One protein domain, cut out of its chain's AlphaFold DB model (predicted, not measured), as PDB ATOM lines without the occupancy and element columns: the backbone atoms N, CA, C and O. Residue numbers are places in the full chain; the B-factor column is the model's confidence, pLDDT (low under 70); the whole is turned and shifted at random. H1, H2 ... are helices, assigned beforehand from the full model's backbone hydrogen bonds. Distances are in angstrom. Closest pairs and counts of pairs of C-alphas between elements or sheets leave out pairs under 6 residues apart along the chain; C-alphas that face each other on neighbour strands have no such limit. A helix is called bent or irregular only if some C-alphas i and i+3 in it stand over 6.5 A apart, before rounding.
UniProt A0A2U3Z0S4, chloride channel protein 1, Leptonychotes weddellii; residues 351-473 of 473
ATOM      1  N   PHE A 351       6.702   8.544 -39.845       94.19
ATOM      2  CA  PHE A 351       7.236   7.598 -38.857       94.19
ATOM      3  C   PHE A 351       7.929   6.395 -39.503       94.19
ATOM      4  O   PHE A 351       8.988   5.975 -39.030       94.19
ATOM      5  N   ALA A 352       7.392   5.874 -40.610       95.75
ATOM      6  CA  ALA A 352       8.034   4.794 -41.359       95.75
ATOM      7  C   ALA A 352       9.395   5.228 -41.935       95.75
ATOM      8  O   ALA A 352      10.380   4.501 -41.795       95.75
ATOM      9  N   ILE A 353       9.478   6.431 -42.517       96.62
ATOM     10  CA  ILE A 353      10.736   6.996 -43.033       96.62
ATOM     11  C   ILE A 353      11.751   7.179 -41.901       96.62
ATOM     12  O   ILE A 353      12.903   6.771 -42.049       96.62
ATOM     13  N   ILE A 354      11.331   7.721 -40.751       95.56
ATOM     14  CA  ILE A 354      12.195   7.852 -39.569       95.56
ATOM     15  C   ILE A 354      12.713   6.477 -39.130       95.56
ATOM     16  O   ILE A 354      13.908   6.329 -38.887       95.56
ATOM     17  N   GLY A 355      11.854   5.454 -39.091       96.69
ATOM     18  CA  GLY A 355      12.245   4.082 -38.757       96.69
ATOM     19  C   GLY A 355      13.311   3.510 -39.698       96.69
ATOM     20  O   GLY A 355      14.313   2.965 -39.232       96.69
ATOM     21  N   ILE A 356      13.144   3.688 -41.014       97.56
ATOM     22  CA  ILE A 356      14.115   3.239 -42.027       97.56
ATOM     23  C   ILE A 356      15.448   3.985 -41.870       97.56
ATOM     24  O   ILE A 356      16.508   3.354 -41.839       97.56
ATOM     25  N   CYS A 357      15.406   5.311 -41.715       96.25
ATOM     26  CA  CYS A 357      16.595   6.137 -41.509       96.25
ATOM     27  C   CYS A 357      17.349   5.740 -40.230       96.25
ATOM     28  O   CYS A 357      18.563   5.541 -40.273       96.25
ATOM     29  N   CYS A 358      16.645   5.557 -39.110       95.88
ATOM     30  CA  CYS A 358      17.228   5.100 -37.849       95.88
ATOM     31  C   CYS A 358      17.832   3.692 -37.968       95.88
ATOM     32  O   CYS A 358      18.923   3.455 -37.448       95.88
ATOM     33  N   GLY A 359      17.177   2.776 -38.689       96.62
ATOM     34  CA  GLY A 359      17.706   1.437 -38.961       96.62
ATOM     35  C   GLY A 359      19.005   1.471 -39.771       96.62
ATOM     36  O   GLY A 359      19.982   0.809 -39.410       96.62
ATOM     37  N   PHE A 360      19.055   2.295 -40.822       96.88
ATOM     38  CA  PHE A 360      20.261   2.478 -41.633       96.88
ATOM     39  C   PHE A 360      21.400   3.128 -40.835       96.88
ATOM     40  O   PHE A 360      22.519   2.612 -40.827       96.88
ATOM     41  N   LEU A 361      21.118   4.212 -40.106       94.31
ATOM     42  CA  LEU A 361      22.099   4.880 -39.244       94.31
ATOM     43  C   LEU A 361      22.619   3.942 -38.146       94.31
ATOM     44  O   LEU A 361      23.820   3.918 -37.885       94.31
ATOM     45  N   GLY A 362      21.751   3.113 -37.560       95.00
ATOM     46  CA  GLY A 362      22.138   2.074 -36.606       95.00
ATOM     47  C   GLY A 362      23.070   1.023 -37.217       95.00
ATOM     48  O   GLY A 362      24.071   0.650 -36.601       95.00
ATOM     49  N   ALA A 363      22.811   0.588 -38.453       95.81
ATOM     50  CA  ALA A 363      23.693  -0.337 -39.168       95.81
ATOM     51  C   ALA A 363      25.073   0.285 -39.455       95.81
ATOM     52  O   ALA A 363      26.102  -0.362 -39.230       95.81
ATOM     53  N   VAL A 364      25.106   1.553 -39.889       94.62
ATOM     54  CA  VAL A 364      26.352   2.312 -40.088       94.62
ATOM     55  C   VAL A 364      27.110   2.460 -38.769       94.62
ATOM     56  O   VAL A 364      28.312   2.207 -38.733       94.62
ATOM     57  N   PHE A 365      26.421   2.777 -37.671       92.56
ATOM     58  CA  PHE A 365      27.018   2.869 -36.339       92.56
ATOM     59  C   PHE A 365      27.680   1.546 -35.921       92.56
ATOM     60  O   PHE A 365      28.858   1.519 -35.566       92.56
ATOM     61  N   VAL A 366      26.984   0.411 -36.042       93.44
ATOM     62  CA  VAL A 366      27.565  -0.907 -35.720       93.44
ATOM     63  C   VAL A 366      28.772  -1.221 -36.614       93.44
ATOM     64  O   VAL A 366      29.788  -1.735 -36.132       93.44
ATOM     65  N   TYR A 367      28.697  -0.883 -37.904       93.94
ATOM     66  CA  TYR A 367      29.810  -1.053 -38.838       93.94
ATOM     67  C   TYR A 367      31.029  -0.209 -38.443       93.94
ATOM     68  O   TYR A 367      32.133  -0.750 -38.350       93.94
ATOM     69  N   LEU A 368      30.842   1.082 -38.153       92.44
ATOM     70  CA  LEU A 368      31.908   1.988 -37.724       92.44
ATOM     71  C   LEU A 368      32.537   1.529 -36.407       92.44
ATOM     72  O   LEU A 368      33.761   1.429 -36.326       92.44
ATOM     73  N   HIS A 369      31.727   1.143 -35.417       89.62
ATOM     74  CA  HIS A 369      32.231   0.627 -34.141       89.62
ATOM     75  C   HIS A 369      33.109  -0.614 -34.354       89.62
ATOM     76  O   HIS A 369      34.210  -0.716 -33.808       89.62
ATOM     77  N   ARG A 370      32.674  -1.535 -35.225       90.31
ATOM     78  CA  ARG A 370      33.477  -2.700 -35.615       90.31
ATOM     79  C   ARG A 370      34.785  -2.292 -36.300       90.31
ATOM     80  O   ARG A 370      35.816  -2.891 -35.996       90.31
ATOM     81  N   GLN A 371      34.773  -1.312 -37.206       91.12
ATOM     82  CA  GLN A 371      35.991  -0.853 -37.884       91.12
ATOM     83  C   GLN A 371      36.982  -0.198 -36.919       91.12
ATOM     84  O   GLN A 371      38.169  -0.507 -37.000       91.12
ATOM     85  N   VAL A 372      36.518   0.618 -35.965       87.19
ATOM     86  CA  VAL A 372      37.370   1.204 -34.914       87.19
ATOM     87  C   VAL A 372      38.008   0.097 -34.074       87.19
ATOM     88  O   VAL A 372      39.233   0.045 -33.948       87.19
ATOM     89  N   MET A 373      37.211  -0.862 -33.590       84.50
ATOM     90  CA  MET A 373      37.721  -1.992 -32.802       84.50
ATOM     91  C   MET A 373      38.733  -2.846 -33.581       84.50
ATOM     92  O   MET A 373      39.750  -3.269 -33.030       84.50
ATOM     93  N   LEU A 374      38.493  -3.095 -34.872       87.81
ATOM     94  CA  LEU A 374      39.445  -3.806 -35.730       87.81
ATOM     95  C   LEU A 374      40.695  -2.968 -36.027       87.81
ATOM     96  O   LEU A 374      41.784  -3.530 -36.073       87.81
ATOM     97  N   GLY A 375      40.563  -1.655 -36.212       85.69
ATOM     98  CA  GLY A 375      41.675  -0.735 -36.454       85.69
ATOM     99  C   GLY A 375      42.644  -0.689 -35.276       85.69
ATOM    100  O   GLY A 375      43.850  -0.873 -35.467       85.69
ATOM    101  N   VAL A 376      42.109  -0.569 -34.056       80.44
ATOM    102  CA  VAL A 376      42.896  -0.626 -32.812       80.44
ATOM    103  C   VAL A 376      43.644  -1.959 -32.695       80.44
ATOM    104  O   VAL A 376      44.822  -1.977 -32.341       80.44
ATOM    105  N   ARG A 377      42.999  -3.077 -33.061       77.31
ATOM    106  CA  ARG A 377      43.603  -4.422 -33.010       77.31
ATOM    107  C   ARG A 377      44.636  -4.684 -34.108       77.31
ATOM    108  O   ARG A 377      45.637  -5.350 -33.857       77.31
ATOM    109  N   LYS A 378      44.407  -4.201 -35.333       85.69
ATOM    110  CA  LYS A 378      45.305  -4.420 -36.484       85.69
ATOM    111  C   LYS A 378      46.645  -3.715 -36.296       85.69
ATOM    112  O   LYS A 378      47.683  -4.254 -36.681       85.69
ATOM    113  N   ASN A 379      46.639  -2.524 -35.699       86.12
ATOM    114  CA  ASN A 379      47.863  -1.776 -35.463       86.12
ATOM    115  C   ASN A 379      48.617  -2.333 -34.240       86.12
ATOM    116  O   ASN A 379      48.395  -1.926 -33.100       86.12
ATOM    117  N   LYS A 380      49.552  -3.264 -34.481       82.62
ATOM    118  CA  LYS A 380      50.361  -3.912 -33.429       82.62
ATOM    119  C   LYS A 380      51.169  -2.929 -32.575       82.62
ATOM    120  O   LYS A 380      51.483  -3.250 -31.430       82.62
ATOM    121  N   ALA A 381      51.554  -1.769 -33.113       83.56
ATOM    122  CA  ALA A 381      52.261  -0.746 -32.343       83.56
ATOM    123  C   ALA A 381      51.316  -0.083 -31.334       83.56
ATOM    124  O   ALA A 381      51.624  -0.041 -30.143       83.56
ATOM    125  N   LEU A 382      50.130   0.325 -31.797       78.00
ATOM    126  CA  LEU A 382      49.077   0.894 -30.957       78.00
ATOM    127  C   LEU A 382      48.617  -0.107 -29.889       78.00
ATOM    128  O   LEU A 382      48.607   0.215 -28.708       78.00
ATOM    129  N   SER A 383      48.343  -1.353 -30.277       76.62
ATOM    130  CA  SER A 383      47.965  -2.435 -29.360       76.62
ATOM    131  C   SER A 383      49.013  -2.678 -28.263       76.62
ATOM    132  O   SER A 383      48.653  -2.853 -27.099       76.62
ATOM    133  N   ARG A 384      50.313  -2.695 -28.600       79.69
ATOM    134  CA  ARG A 384      51.392  -2.848 -27.604       79.69
ATOM    135  C   ARG A 384      51.506  -1.627 -26.694       79.69
ATOM    136  O   ARG A 384      51.699  -1.775 -25.490       79.69
ATOM    137  N   PHE A 385      51.344  -0.432 -27.251       81.75
ATOM    138  CA  PHE A 385      51.367   0.809 -26.487       81.75
ATOM    139  C   PHE A 385      50.198   0.895 -25.491       81.75
ATOM    140  O   PHE A 385      50.423   1.155 -24.309       81.75
ATOM    141  N   LEU A 386      48.975   0.569 -25.925       76.00
ATOM    142  CA  LEU A 386      47.787   0.502 -25.065       76.00
ATOM    143  C   LEU A 386      47.876  -0.620 -24.021       76.00
ATOM    144  O   LEU A 386      47.297  -0.496 -22.942       76.00
ATOM    145  N   ALA A 387      48.583  -1.718 -24.310       71.94
ATOM    146  CA  ALA A 387      48.849  -2.764 -23.320       71.94
ATOM    147  C   ALA A 387      49.779  -2.259 -22.206       71.94
ATOM    148  O   ALA A 387      49.534  -2.529 -21.032       71.94
ATOM    149  N   LYS A 388      50.819  -1.497 -22.572       80.50
ATOM    150  CA  LYS A 388      51.799  -0.937 -21.631       80.50
ATOM    151  C   LYS A 388      51.219   0.204 -20.790       80.50
ATOM    152  O   LYS A 388      51.462   0.265 -19.590       80.50
ATOM    153  N   HIS A 389      50.437   1.090 -21.405       83.00
ATOM    154  CA  HIS A 389      49.855   2.270 -20.760       83.00
ATOM    155  C   HIS A 389      48.323   2.218 -20.783       83.00
ATOM    156  O   HIS A 389      47.653   3.043 -21.404       83.00
ATOM    157  N   ARG A 390      47.753   1.243 -20.066       79.06
ATOM    158  CA  ARG A 390      46.309   0.952 -20.075       79.06
ATOM    159  C   ARG A 390      45.418   2.112 -19.612       79.06
ATOM    160  O   ARG A 390      44.298   2.235 -20.091       79.06
ATOM    161  N   LEU A 391      45.908   2.956 -18.702       87.69
ATOM    162  CA  LEU A 391      45.181   4.134 -18.200       87.69
ATOM    163  C   LEU A 391      45.247   5.332 -19.154       87.69
ATOM    164  O   LEU A 391      44.418   6.233 -19.068       87.69
ATOM    165  N   LEU A 392      46.210   5.341 -20.076       88.44
ATOM    166  CA  LEU A 392      46.421   6.468 -20.977       88.44
ATOM    167  C   LEU A 392      45.283   6.587 -21.995       88.44
ATOM    168  O   LEU A 392      44.805   7.686 -22.240       88.44
ATOM    169  N   TYR A 393      44.815   5.461 -22.541       86.19
ATOM    170  CA  TYR A 393      43.711   5.447 -23.505       86.19
ATOM    171  C   TYR A 393      42.421   6.087 -22.960       86.19
ATOM    172  O   TYR A 393      41.994   7.092 -23.528       86.19
ATOM    173  N   PRO A 394      41.821   5.598 -21.851       89.88
ATOM    174  CA  PRO A 394      40.607   6.212 -21.318       89.88
ATOM    175  C   PRO A 394      40.847   7.652 -20.851       89.88
ATOM    176  O   PRO A 394      39.938   8.471 -20.953       89.88
ATOM    177  N   GLY A 395      42.061   7.990 -20.395       92.94
ATOM    178  CA  GLY A 395      42.426   9.358 -20.027       92.94
ATOM    179  C   GLY A 395      42.421  10.326 -21.215       92.94
ATOM    180  O   GLY A 395      41.797  11.380 -21.136       92.94
ATOM    181  N   ILE A 396      43.061   9.960 -22.330       91.69
ATOM    182  CA  ILE A 396      43.100  10.788 -23.548       91.69
ATOM    183  C   ILE A 396      41.698  10.936 -24.139       91.69
ATOM    184  O   ILE A 396      41.292  12.050 -24.457       91.69
ATOM    185  N   VAL A 397      40.944   9.837 -24.252       90.62
ATOM    186  CA  VAL A 397      39.570   9.872 -24.776       90.62
ATOM    187  C   VAL A 397      38.693  10.780 -23.913       90.62
ATOM    188  O   VAL A 397      38.022  11.664 -24.436       90.62
ATOM    189  N   THR A 398      38.770  10.641 -22.588       93.94
ATOM    190  CA  THR A 398      38.040  11.508 -21.651       93.94
ATOM    191  C   THR A 398      38.428  12.972 -21.803       93.94
ATOM    192  O   THR A 398      37.549  13.827 -21.849       93.94
ATOM    193  N   PHE A 399      39.726  13.267 -21.905       94.75
ATOM    194  CA  PHE A 399      40.216  14.627 -22.107       94.75
ATOM    195  C   PHE A 399      39.636  15.240 -23.386       94.75
ATOM    196  O   PHE A 399      39.055  16.319 -23.331       94.75
ATOM    197  N   VAL A 400      39.705  14.519 -24.510       92.75
ATOM    198  CA  VAL A 400      39.166  14.975 -25.801       92.75
ATOM    199  C   VAL A 400      37.654  15.212 -25.719       92.75
ATOM    200  O   VAL A 400      37.179  16.267 -26.140       92.75
ATOM    201  N   ILE A 401      36.897  14.278 -25.130       92.19
ATOM    202  CA  ILE A 401      35.444  14.427 -24.951       92.19
ATOM    203  C   ILE A 401      35.130  15.644 -24.069       92.19
ATOM    204  O   ILE A 401      34.258  16.445 -24.417       92.19
ATOM    205  N   ALA A 402      35.836  15.812 -22.949       92.81
ATOM    206  CA  ALA A 402      35.620  16.924 -22.027       92.81
ATOM    207  C   ALA A 402      35.928  18.276 -22.686       92.81
ATOM    208  O   ALA A 402      35.129  19.204 -22.550       92.81
ATOM    209  N   SER A 403      37.014  18.370 -23.462       92.81
ATOM    210  CA  SER A 403      37.374  19.573 -24.222       92.81
ATOM    211  C   SER A 403      36.296  19.967 -25.234       92.81
ATOM    212  O   SER A 403      35.919  21.136 -25.292       92.81
ATOM    213  N   PHE A 404      35.749  19.009 -25.992       91.31
ATOM    214  CA  PHE A 404      34.670  19.289 -26.950       91.31
ATOM    215  C   PHE A 404      33.322  19.591 -26.288       91.31
ATOM    216  O   PHE A 404      32.499  20.305 -26.854       91.31
ATOM    217  N   THR A 405      33.088  19.076 -25.082       91.38
ATOM    218  CA  THR A 405      31.828  19.292 -24.349       91.38
ATOM    219  C   THR A 405      31.851  20.580 -23.515       91.38
ATOM    220  O   THR A 405      30.838  20.946 -22.929       91.38
ATOM    221  N   PHE A 406      32.980  21.294 -23.463       93.06
ATOM    222  CA  PHE A 406      33.137  22.502 -22.652       93.06
ATOM    223  C   PHE A 406      32.098  23.586 -23.016       93.06
ATOM    224  O   PHE A 406      32.103  24.042 -24.167       93.06
ATOM    225  N   PRO A 407      31.228  24.028 -22.076       90.94
ATOM    226  CA  PRO A 407      30.050  24.830 -22.395       90.94
ATOM    227  C   PRO A 407      30.331  26.161 -23.090       90.94
ATOM    228  O   PRO A 407      29.669  26.403 -24.089       90.94
ATOM    229  N   PRO A 408      31.298  27.004 -22.669       89.94
ATOM    230  CA  PRO A 408      31.569  28.258 -23.369       89.94
ATOM    231  C   PRO A 408      32.412  28.088 -24.642       89.94
ATOM    232  O   PRO A 408      32.615  29.058 -25.364       89.94
ATOM    233  N   GLY A 409      32.923  26.883 -24.914       89.12
ATOM    234  CA  GLY A 409      33.598  26.548 -26.166       89.12
ATOM    235  C   GLY A 409      32.628  25.926 -27.169       89.12
ATOM    236  O   GLY A 409      31.595  26.491 -27.509       89.12
ATOM    237  N   MET A 410      32.940  24.714 -27.628       87.75
ATOM    238  CA  MET A 410      32.099  23.989 -28.588       87.75
ATOM    239  C   MET A 410      30.773  23.490 -27.978       87.75
ATOM    240  O   MET A 410      29.823  23.210 -28.709       87.75
ATOM    241  N   GLY A 411      30.671  23.445 -26.645       86.00
ATOM    242  CA  GLY A 411      29.459  23.062 -25.925       86.00
ATOM    243  C   GLY A 411      28.264  23.993 -26.155       86.00
ATOM    244  O   GLY A 411      27.135  23.524 -26.008       86.00
ATOM    245  N   GLN A 412      28.475  25.240 -26.600       88.06
ATOM    246  CA  GLN A 412      27.402  26.178 -26.974       88.06
ATOM    247  C   GLN A 412      26.533  25.631 -28.117       88.06
ATOM    248  O   GLN A 412      25.325  25.840 -28.142       88.06
ATOM    249  N   PHE A 413      27.139  24.877 -29.039       88.25
ATOM    250  CA  PHE A 413      26.464  24.292 -30.202       88.25
ATOM    251  C   PHE A 413      26.015  22.841 -29.982       88.25
ATOM    252  O   PHE A 413      25.491  22.211 -30.897       88.25
ATOM    253  N   MET A 414      26.248  22.289 -28.788       85.75
ATOM    254  CA  MET A 414      25.963  20.890 -28.450       85.75
ATOM    255  C   MET A 414      25.182  20.760 -27.133       85.75
ATOM    256  O   MET A 414      25.044  19.661 -26.606       85.75
ATOM    257  N   ALA A 415      24.701  21.863 -26.556       85.56
ATOM    258  CA  ALA A 415      24.111  21.866 -25.220       85.56
ATOM    259  C   ALA A 415      24.986  21.110 -24.189       85.56
ATOM    260  O   ALA A 415      24.508  20.271 -23.423       85.56
ATOM    261  N   GLY A 416      26.300  21.377 -24.207       84.62
ATOM    262  CA  GLY A 416      27.315  20.611 -23.462       84.62
ATOM    263  C   GLY A 416      27.166  20.658 -21.936       84.62
ATOM    264  O   GLY A 416      27.672  19.788 -21.234       84.62
ATOM    265  N   GLU A 417      26.426  21.638 -21.424       86.75
ATOM    266  CA  GLU A 417      26.085  21.778 -20.006       86.75
ATOM    267  C   GLU A 417      25.088  20.712 -19.511       86.75
ATOM    268  O   GLU A 417      25.053  20.382 -18.318       86.75
ATOM    269  N   LEU A 418      24.285  20.144 -20.417       87.69
ATOM    270  CA  LEU A 418      23.279  19.146 -20.077       87.69
ATOM    271  C   LEU A 418      23.920  17.774 -19.861       87.69
ATOM    272  O   LEU A 418      24.576  17.206 -20.738       87.69
ATOM    273  N   MET A 419      23.649  17.189 -18.694       88.25
ATOM    274  CA  MET A 419      24.021  15.801 -18.429       88.25
ATOM    275  C   MET A 419      23.107  14.859 -19.226       88.25
ATOM    276  O   MET A 419      21.952  15.211 -19.472       88.25
ATOM    277  N   PRO A 420      23.534  13.633 -19.584       86.00
ATOM    278  CA  PRO A 420      22.766  12.758 -20.478       86.00
ATOM    279  C   PRO A 420      21.298  12.535 -20.072       86.00
ATOM    280  O   PRO A 420      20.408  12.602 -20.918       86.00
ATOM    281  N   ARG A 421      21.015  12.330 -18.774       84.19
ATOM    282  CA  ARG A 421      19.637  12.163 -18.267       84.19
ATOM    283  C   ARG A 421      18.795  13.431 -18.451       84.19
ATOM    284  O   ARG A 421      17.615  13.340 -18.774       84.19
ATOM    285  N   GLU A 422      19.386  14.599 -18.230       86.75
ATOM    286  CA  GLU A 422      18.701  15.883 -18.392       86.75
ATOM    287  C   GLU A 422      18.497  16.210 -19.871       86.75
ATOM    288  O   GLU A 422      17.407  16.629 -20.237       86.75
ATOM    289  N   ALA A 423      19.496  15.944 -20.719       88.75
ATOM    290  CA  ALA A 423      19.409  16.131 -22.163       88.75
ATOM    291  C   ALA A 423      18.229  15.345 -22.757       88.75
ATOM    292  O   ALA A 423      17.407  15.914 -23.473       88.75
ATOM    293  N   ILE A 424      18.070  14.068 -22.386       88.44
ATOM    294  CA  ILE A 424      16.914  13.256 -22.807       88.44
ATOM    295  C   ILE A 424      15.604  13.865 -22.294       88.44
ATOM    296  O   ILE A 424      14.646  13.981 -23.051       88.44
ATOM    297  N   SER A 425      15.568  14.302 -21.032       87.12
ATOM    298  CA  SER A 425      14.375  14.943 -20.473       87.12
ATOM    299  C   SER A 425      14.001  16.233 -21.207       87.12
ATOM    300  O   SER A 425      12.813  16.506 -21.330       87.12
ATOM    301  N   THR A 426      14.978  17.014 -21.683       89.69
ATOM    302  CA  THR A 426      14.710  18.209 -22.499       89.69
ATOM    303  C   THR A 426      14.248  17.845 -23.907       89.69
ATOM    304  O   THR A 426      13.384  18.516 -24.440       89.69
ATOM    305  N   LEU A 427      14.733  16.751 -24.502       90.38
ATOM    306  CA  LEU A 427      14.265  16.300 -25.822       90.38
ATOM    307  C   LEU A 427      12.811  15.798 -25.808       90.38
ATOM    308  O   LEU A 427      12.180  15.743 -26.857       90.38
ATOM    309  N   PHE A 428      12.276  15.451 -24.633       88.75
ATOM    310  CA  PHE A 428      10.861  15.124 -24.433       88.75
ATOM    311  C   PHE A 428       9.993  16.333 -24.048       88.75
ATOM    312  O   PHE A 428       8.920  16.166 -23.465       88.75
ATOM    313  N   ASP A 429      10.454  17.545 -24.350       86.06
ATOM    314  CA  ASP A 429       9.660  18.760 -24.217       86.06
ATOM    315  C   ASP A 429       8.460  18.738 -25.183       86.06
ATOM    316  O   ASP A 429       8.526  18.215 -26.297       86.06
ATOM    317  N   ASN A 430       7.340  19.305 -24.744       84.88
ATOM    318  CA  ASN A 430       6.098  19.348 -25.517       84.88
ATOM    319  C   ASN A 430       6.046  20.530 -26.495       84.88
ATOM    320  O   ASN A 430       5.115  20.636 -27.296       84.88
ATOM    321  N   ASN A 431       6.997  21.457 -26.388       83.25
ATOM    322  CA  ASN A 431       7.014  22.687 -27.164       83.25
ATOM    323  C   ASN A 431       7.744  22.507 -28.501       83.25
ATOM    324  O   ASN A 431       8.755  21.817 -28.601       83.25
ATOM    325  N   THR A 432       7.268  23.186 -29.547       87.00
ATOM    326  CA  THR A 432       7.956  23.215 -30.847       87.00
ATOM    327  C   THR A 432       9.023  24.309 -30.861       87.00
ATOM    328  O   THR A 432       8.714  25.472 -31.115       87.00
ATOM    329  N   TRP A 433      10.290  23.943 -30.653       87.44
ATOM    330  CA  TRP A 433      11.394  24.907 -30.511       87.44
ATOM    331  C   TRP A 433      11.621  25.813 -31.728       87.44
ATOM    332  O   TRP A 433      11.961  26.977 -31.565       87.44
ATOM    333  N   VAL A 434      11.376  25.323 -32.948       86.19
ATOM    334  CA  VAL A 434      11.535  26.121 -34.184       86.19
ATOM    335  C   VAL A 434      10.569  27.310 -34.237       86.19
ATOM    336  O   VAL A 434      10.873  28.326 -34.852       86.19
ATOM    337  N   LYS A 435       9.396  27.186 -33.604       78.81
ATOM    338  CA  LYS A 435       8.354  28.224 -33.584       78.81
ATOM    339  C   LYS A 435       8.423  29.105 -32.337       78.81
ATOM    340  O   LYS A 435       7.543  29.942 -32.151       78.81
ATOM    341  N   HIS A 436       9.412  28.908 -31.466       74.12
ATOM    342  CA  HIS A 436       9.516  29.689 -30.241       74.12
ATOM    343  C   HIS A 436      10.085  31.077 -30.552       74.12
ATOM    344  O   HIS A 436      11.243  31.204 -30.937       74.12
ATOM    345  N   VAL A 437       9.248  32.108 -30.417       58.94
ATOM    346  CA  VAL A 437       9.582  33.518 -30.721       58.94
ATOM    347  C   VAL A 437       9.729  34.361 -29.436       58.94
ATOM    348  O   VAL A 437      10.057  35.539 -29.507       58.94
ATOM    349  N   GLY A 438       9.496  33.776 -28.255       65.56
ATOM    350  CA  GLY A 438       9.593  34.457 -26.955       65.56
ATOM    351  C   GLY A 438      10.923  34.239 -26.228       65.56
ATOM    352  O   GLY A 438      11.823  33.575 -26.742       65.56
ATOM    353  N   ASP A 439      11.017  34.749 -24.996       70.44
ATOM    354  CA  ASP A 439      12.222  34.624 -24.169       70.44
ATOM    355  C   ASP A 439      12.610  33.149 -23.957       70.44
ATOM    356  O   ASP A 439      11.758  32.332 -23.574       70.44
ATOM    357  N   PRO A 440      13.885  32.776 -24.171       70.00
ATOM    358  CA  PRO A 440      14.342  31.394 -24.052       70.00
ATOM    359  C   PRO A 440      14.251  30.866 -22.612       70.00
ATOM    360  O   PRO A 440      14.065  29.668 -22.412       70.00
ATOM    361  N   GLU A 441      14.294  31.744 -21.604       70.75
ATOM    362  CA  GLU A 441      14.158  31.368 -20.188       70.75
ATOM    363  C   GLU A 441      12.788  30.752 -19.859       70.75
ATOM    364  O   GLU A 441      12.678  29.932 -18.945       70.75
ATOM    365  N   SER A 442      11.752  31.062 -20.649       73.12
ATOM    366  CA  SER A 442      10.416  30.477 -20.480       73.12
ATOM    367  C   SER A 442      10.369  28.963 -20.734       73.12
ATOM    368  O   SER A 442       9.479  28.295 -20.206       73.12
ATOM    369  N   LEU A 443      11.338  28.391 -21.469       76.25
ATOM    370  CA  LEU A 443      11.436  26.938 -21.676       76.25
ATOM    371  C   LEU A 443      12.214  26.214 -20.561       76.25
ATOM    372  O   LEU A 443      12.483  25.010 -20.654       76.25
ATOM    373  N   GLY A 444      12.624  26.927 -19.507       84.19
ATOM    374  CA  GLY A 444      13.390  26.364 -18.402       84.19
ATOM    375  C   GLY A 444      14.708  25.747 -18.877       84.19
ATOM    376  O   GLY A 444      15.593  26.436 -19.371       84.19
ATOM    377  N   ARG A 445      14.857  24.424 -18.737       83.50
ATOM    378  CA  ARG A 445      16.098  23.716 -19.112       83.50
ATOM    379  C   ARG A 445      16.279  23.542 -20.619       83.50
ATOM    380  O   ARG A 445      17.410  23.338 -21.053       83.50
ATOM    381  N   SER A 446      15.212  23.632 -21.415       85.62
ATOM    382  CA  SER A 446      15.323  23.542 -22.878       85.62
ATOM    383  C   SER A 446      15.936  24.805 -23.498       85.62
ATOM    384  O   SER A 446      16.327  24.775 -24.660       85.62
ATOM    385  N   ALA A 447      16.091  25.887 -22.720       85.56
ATOM    386  CA  ALA A 447      16.734  27.132 -23.149       85.56
ATOM    387  C   ALA A 447      18.148  26.916 -23.717       85.56
ATOM    388  O   ALA A 447      18.558  27.617 -24.637       85.56
ATOM    389  N   VAL A 448      18.867  25.902 -23.221       86.69
ATOM    390  CA  VAL A 448      20.240  25.564 -23.640       86.69
ATOM    391  C   VAL A 448      20.321  25.175 -25.127       86.69
ATOM    392  O   VAL A 448      21.384  25.270 -25.736       86.69
ATOM    393  N   TRP A 449      19.209  24.759 -25.743       88.00
ATOM    394  CA  TRP A 449      19.149  24.415 -27.169       88.00
ATOM    395  C   TRP A 449      19.007  25.629 -28.094       88.00
ATOM    396  O   TRP A 449      19.130  25.481 -29.310       88.00
ATOM    397  N   ILE A 450      18.732  26.817 -27.549       87.06
ATOM    398  CA  ILE A 450      18.480  28.031 -28.325       87.06
ATOM    399  C   ILE A 450      19.753  28.879 -28.338       87.06
ATOM    400  O   ILE A 450      20.191  29.381 -27.307       87.06
ATOM    401  N   HIS A 451      20.332  29.070 -29.526       86.56
ATOM    402  CA  HIS A 451      21.484  29.949 -29.725       86.56
ATOM    403  C   HIS A 451      21.078  31.198 -30.527       86.56
ATOM    404  O   HIS A 451      20.417  31.049 -31.556       86.56
ATOM    405  N   PRO A 452      21.517  32.419 -30.155       85.19
ATOM    406  CA  PRO A 452      21.097  33.650 -30.838       85.19
ATOM    407  C   PRO A 452      21.452  33.711 -32.330       85.19
ATOM    408  O   PRO A 452      20.772  34.367 -33.110       85.19
ATOM    409  N   GLN A 453      22.539  33.046 -32.731       86.69
ATOM    410  CA  GLN A 453      23.081  33.119 -34.095       86.69
ATOM    411  C   GLN A 453      22.834  31.862 -34.940       86.69
ATOM    412  O   GLN A 453      23.090  31.880 -36.141       86.69
ATOM    413  N   VAL A 454      22.397  30.751 -34.335       88.81
ATOM    414  CA  VAL A 454      22.342  29.444 -35.011       88.81
ATOM    415  C   VAL A 454      20.970  28.822 -34.820       88.81
ATOM    416  O   VAL A 454      20.458  28.746 -33.709       88.81
ATOM    417  N   ASN A 455      20.387  28.340 -35.917       90.38
ATOM    418  CA  ASN A 455      19.098  27.663 -35.885       90.38
ATOM    419  C   ASN A 455      19.182  26.368 -35.055       90.38
ATOM    420  O   ASN A 455      20.099  25.564 -35.235       90.38
ATOM    421  N   VAL A 456      18.180  26.133 -34.206       89.88
ATOM    422  CA  VAL A 456      18.047  24.940 -33.357       89.88
ATOM    423  C   VAL A 456      18.191  23.624 -34.130       89.88
ATOM    424  O   VAL A 456      18.788  22.677 -33.625       89.88
ATOM    425  N   VAL A 457      17.738  23.561 -35.388       91.31
ATOM    426  CA  VAL A 457      17.878  22.353 -36.225       91.31
ATOM    427  C   VAL A 457      19.351  22.003 -36.469       91.31
ATOM    428  O   VAL A 457      19.727  20.832 -36.423       91.31
ATOM    429  N   ILE A 458      20.202  23.013 -36.680       91.62
ATOM    430  CA  ILE A 458      21.646  22.825 -36.881       91.62
ATOM    431  C   ILE A 458      22.299  22.365 -35.574       91.62
ATOM    432  O   ILE A 458      23.129  21.462 -35.598       91.62
ATOM    433  N   ILE A 459      21.890  22.931 -34.435       91.44
ATOM    434  CA  ILE A 459      22.389  22.550 -33.103       91.44
ATOM    435  C   ILE A 459      22.054  21.085 -32.805       91.44
ATOM    436  O   ILE A 459      22.934  20.324 -32.412       91.44
ATOM    437  N   ILE A 460      20.816  20.650 -33.062       92.12
ATOM    438  CA  ILE A 460      20.403  19.247 -32.887       92.12
ATOM    439  C   ILE A 460      21.197  18.324 -33.818       92.12
ATOM    440  O   ILE A 460      21.632  17.248 -33.401       92.12
ATOM    441  N   PHE A 461      21.422  18.733 -35.068       92.38
ATOM    442  CA  PHE A 461      22.205  17.951 -36.022       92.38
ATOM    443  C   PHE A 461      23.677  17.817 -35.600       92.38
ATOM    444  O   PHE A 461      24.226  16.712 -35.614       92.38
ATOM    445  N   LEU A 462      24.305  18.913 -35.160       91.25
ATOM    446  CA  LEU A 462      25.664  18.905 -34.614       91.25
ATOM    447  C   LEU A 462      25.748  18.064 -33.342       91.25
ATOM    448  O   LEU A 462      26.664  17.253 -33.214       91.25
ATOM    449  N   PHE A 463      24.770  18.192 -32.443       91.50
ATOM    450  CA  PHE A 463      24.653  17.354 -31.256       91.50
ATOM    451  C   PHE A 463      24.602  15.873 -31.619       91.50
ATOM    452  O   PHE A 463      25.357  15.082 -31.057       91.50
ATOM    453  N   PHE A 464      23.769  15.498 -32.592       91.50
ATOM    454  CA  PHE A 464      23.653  14.118 -33.047       91.50
ATOM    455  C   PHE A 464      24.981  13.585 -33.600       91.50
ATOM    456  O   PHE A 464      25.469  12.560 -33.122       91.50
ATOM    457  N   ILE A 465      25.606  14.292 -34.549       90.19
ATOM    458  CA  ILE A 465      26.878  13.857 -35.152       90.19
ATOM    459  C   ILE A 465      27.975  13.758 -34.096       90.19
ATOM    460  O   ILE A 465      28.668  12.743 -34.020       90.19
ATOM    461  N   MET A 466      28.138  14.792 -33.270       87.81
ATOM    462  CA  MET A 466      29.191  14.809 -32.262       87.81
ATOM    463  C   MET A 466      28.979  13.706 -31.233       87.81
ATOM    464  O   MET A 466      29.919  12.976 -30.943       87.81
ATOM    465  N   LYS A 467      27.756  13.485 -30.736       88.19
ATOM    466  CA  LYS A 467      27.494  12.368 -29.814       88.19
ATOM    467  C   LYS A 467      27.785  11.013 -30.459       88.19
ATOM    468  O   LYS A 467      28.396  10.177 -29.801       88.19
ATOM    469  N   VAL A 468      27.435  10.807 -31.731       87.00
ATOM    470  CA  VAL A 468      27.784   9.573 -32.460       87.00
ATOM    471  C   VAL A 468      29.303   9.378 -32.528       87.00
ATOM    472  O   VAL A 468      29.793   8.292 -32.222       87.00
ATOM    473  N   LEU A 469      30.062  10.425 -32.862       83.44
ATOM    474  CA  LEU A 469      31.528  10.367 -32.927       83.44
ATOM    475  C   LEU A 469      32.173  10.130 -31.553       83.44
ATOM    476  O   LEU A 469      33.090   9.316 -31.429       83.44
ATOM    477  N   LEU A 470      31.677  10.805 -30.514       82.50
ATOM    478  CA  LEU A 470      32.202  10.694 -29.150       82.50
ATOM    479  C   LEU A 470      31.928   9.312 -28.543       82.50
ATOM    480  O   LEU A 470      32.743   8.832 -27.768       82.50
ATOM    481  N   VAL A 471      30.831   8.645 -28.917       78.00
ATOM    482  CA  VAL A 471      30.527   7.268 -28.476       78.00
ATOM    483  C   VAL A 471      31.429   6.223 -29.159       78.00
ATOM    484  O   VAL A 471      31.605   5.121 -28.640       78.00
ATOM    485  N   HIS A 472      32.017   6.540 -30.318       68.81
ATOM    486  CA  HIS A 472      32.974   5.655 -30.994       68.81
ATOM    487  C   HIS A 472      34.397   5.709 -30.425       68.81
ATOM    488  O   HIS A 472      35.164   4.777 -30.684       68.81
ATOM    489  N   SER A 473      34.742   6.789 -29.718       53.72
ATOM    490  CA  SER A 473      36.067   7.040 -29.132       53.72
ATOM    491  C   SER A 473      36.219   6.295 -27.808       53.72
ATOM    492  O   SER A 473      37.293   5.683 -27.585       53.72
TER     493      SER A 473
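AT A GLANCE: This is residues 351 to 473 of the 473 residues of the protein "chloride channel protein 1" of Leptonychotes weddellii (UniProt A0A2U3Z0S4). This is a loose, open frame of helices, with H7 in the middle between the long H1 along one side and H3 along the other. H2 makes the corner from H1 to H3 at one end, the short helices H4, H5 and H6 gather at the other end, and residues 351 to 364 of H1 stick out free. The printed part has 123 residues with seven named helices, H1 to H7 in order along the chain, and no named strand; the class is all helix. It is loose, with a radius of gyration of the C-alphas of 18.0 A, and only just elongated, spanning 56 by 37 by 24 A.

IN THESE COORDINATES: Find C-alpha 351 at (7.236, 7.598, -38.857); from there H1 runs through residues 351 to 378, 40.0 A long. Next come H2, residues 380 to 388, 12.3 A, and H3, residues 392 to 405, 19.7 A, which begins at C-alpha 392 at (46.421, 6.468, -20.977). H4 is residues 410 to 413, 5.9 A, and H5 residues 420 to 427, 10.6 A. H6, residues 440 to 449, 9.0 A, is irregular: C-alphas 442 and 445 are 8.9 A apart. H7, residues 456 to 472, 24.5 A, ends at C-alpha 472 at (32.974, 5.655, -30.994).

HOW THE PARTS SIT: Start at H1: with residues 376 to 377 alone it only just touches H2, only at the corner, with 3 pairs of C-alphas within 8 A, the closest Arg 377 and Ser 383 at 6.0 A. The two are about perpendicular, at 83 degrees. H3 and H7 are close but not clearly touching, the closest C-alphas Ile 401 and Leu 470 at 6.5 A, with a shallow tilt of 2 degrees, opposite ways. H7 is the hub, touching H1, H4 and H6. Its residues 468 to 472 touch residues 365 to 372 of H1, the closest C-alphas His 472 and His 369 at 6.0 A, with a steep tilt of 35.2 degrees, only just beyond shallow, the same way. With residues 459 to 463 alone H7 only just touches H4, with 3 pairs of C-alphas within 8 A, the closest Ile 459 and Phe 413 at 5.3 A. H6 only just touches H7, with 3 such pairs, the closest Trp 449 and Val 456 at 6.3 A, and only just touches H5, also with 3, the closest Ser 446 and Thr 426 at 5.4 A. H1 and H3 are apart. In H1, H2, H3, H5 and H7 every O i to N i+4 pair is within hydrogen-bond range; H4 is too short for such a pair, and H6 has 0 of 6, but 5 of 7 O i to N i+3 pairs.

THE WHOLE: The C-alphas farthest apart are those of Lys 380 and Gly 438, 56.4 A. The printed part has no cut and ends at residue 473, the chain's last. The long link, residues 428 to 439, joins H5 to H6. The mean pLDDT of the printed part is 86.6, and residues 437 to 438 and 472 to 473 are under 70.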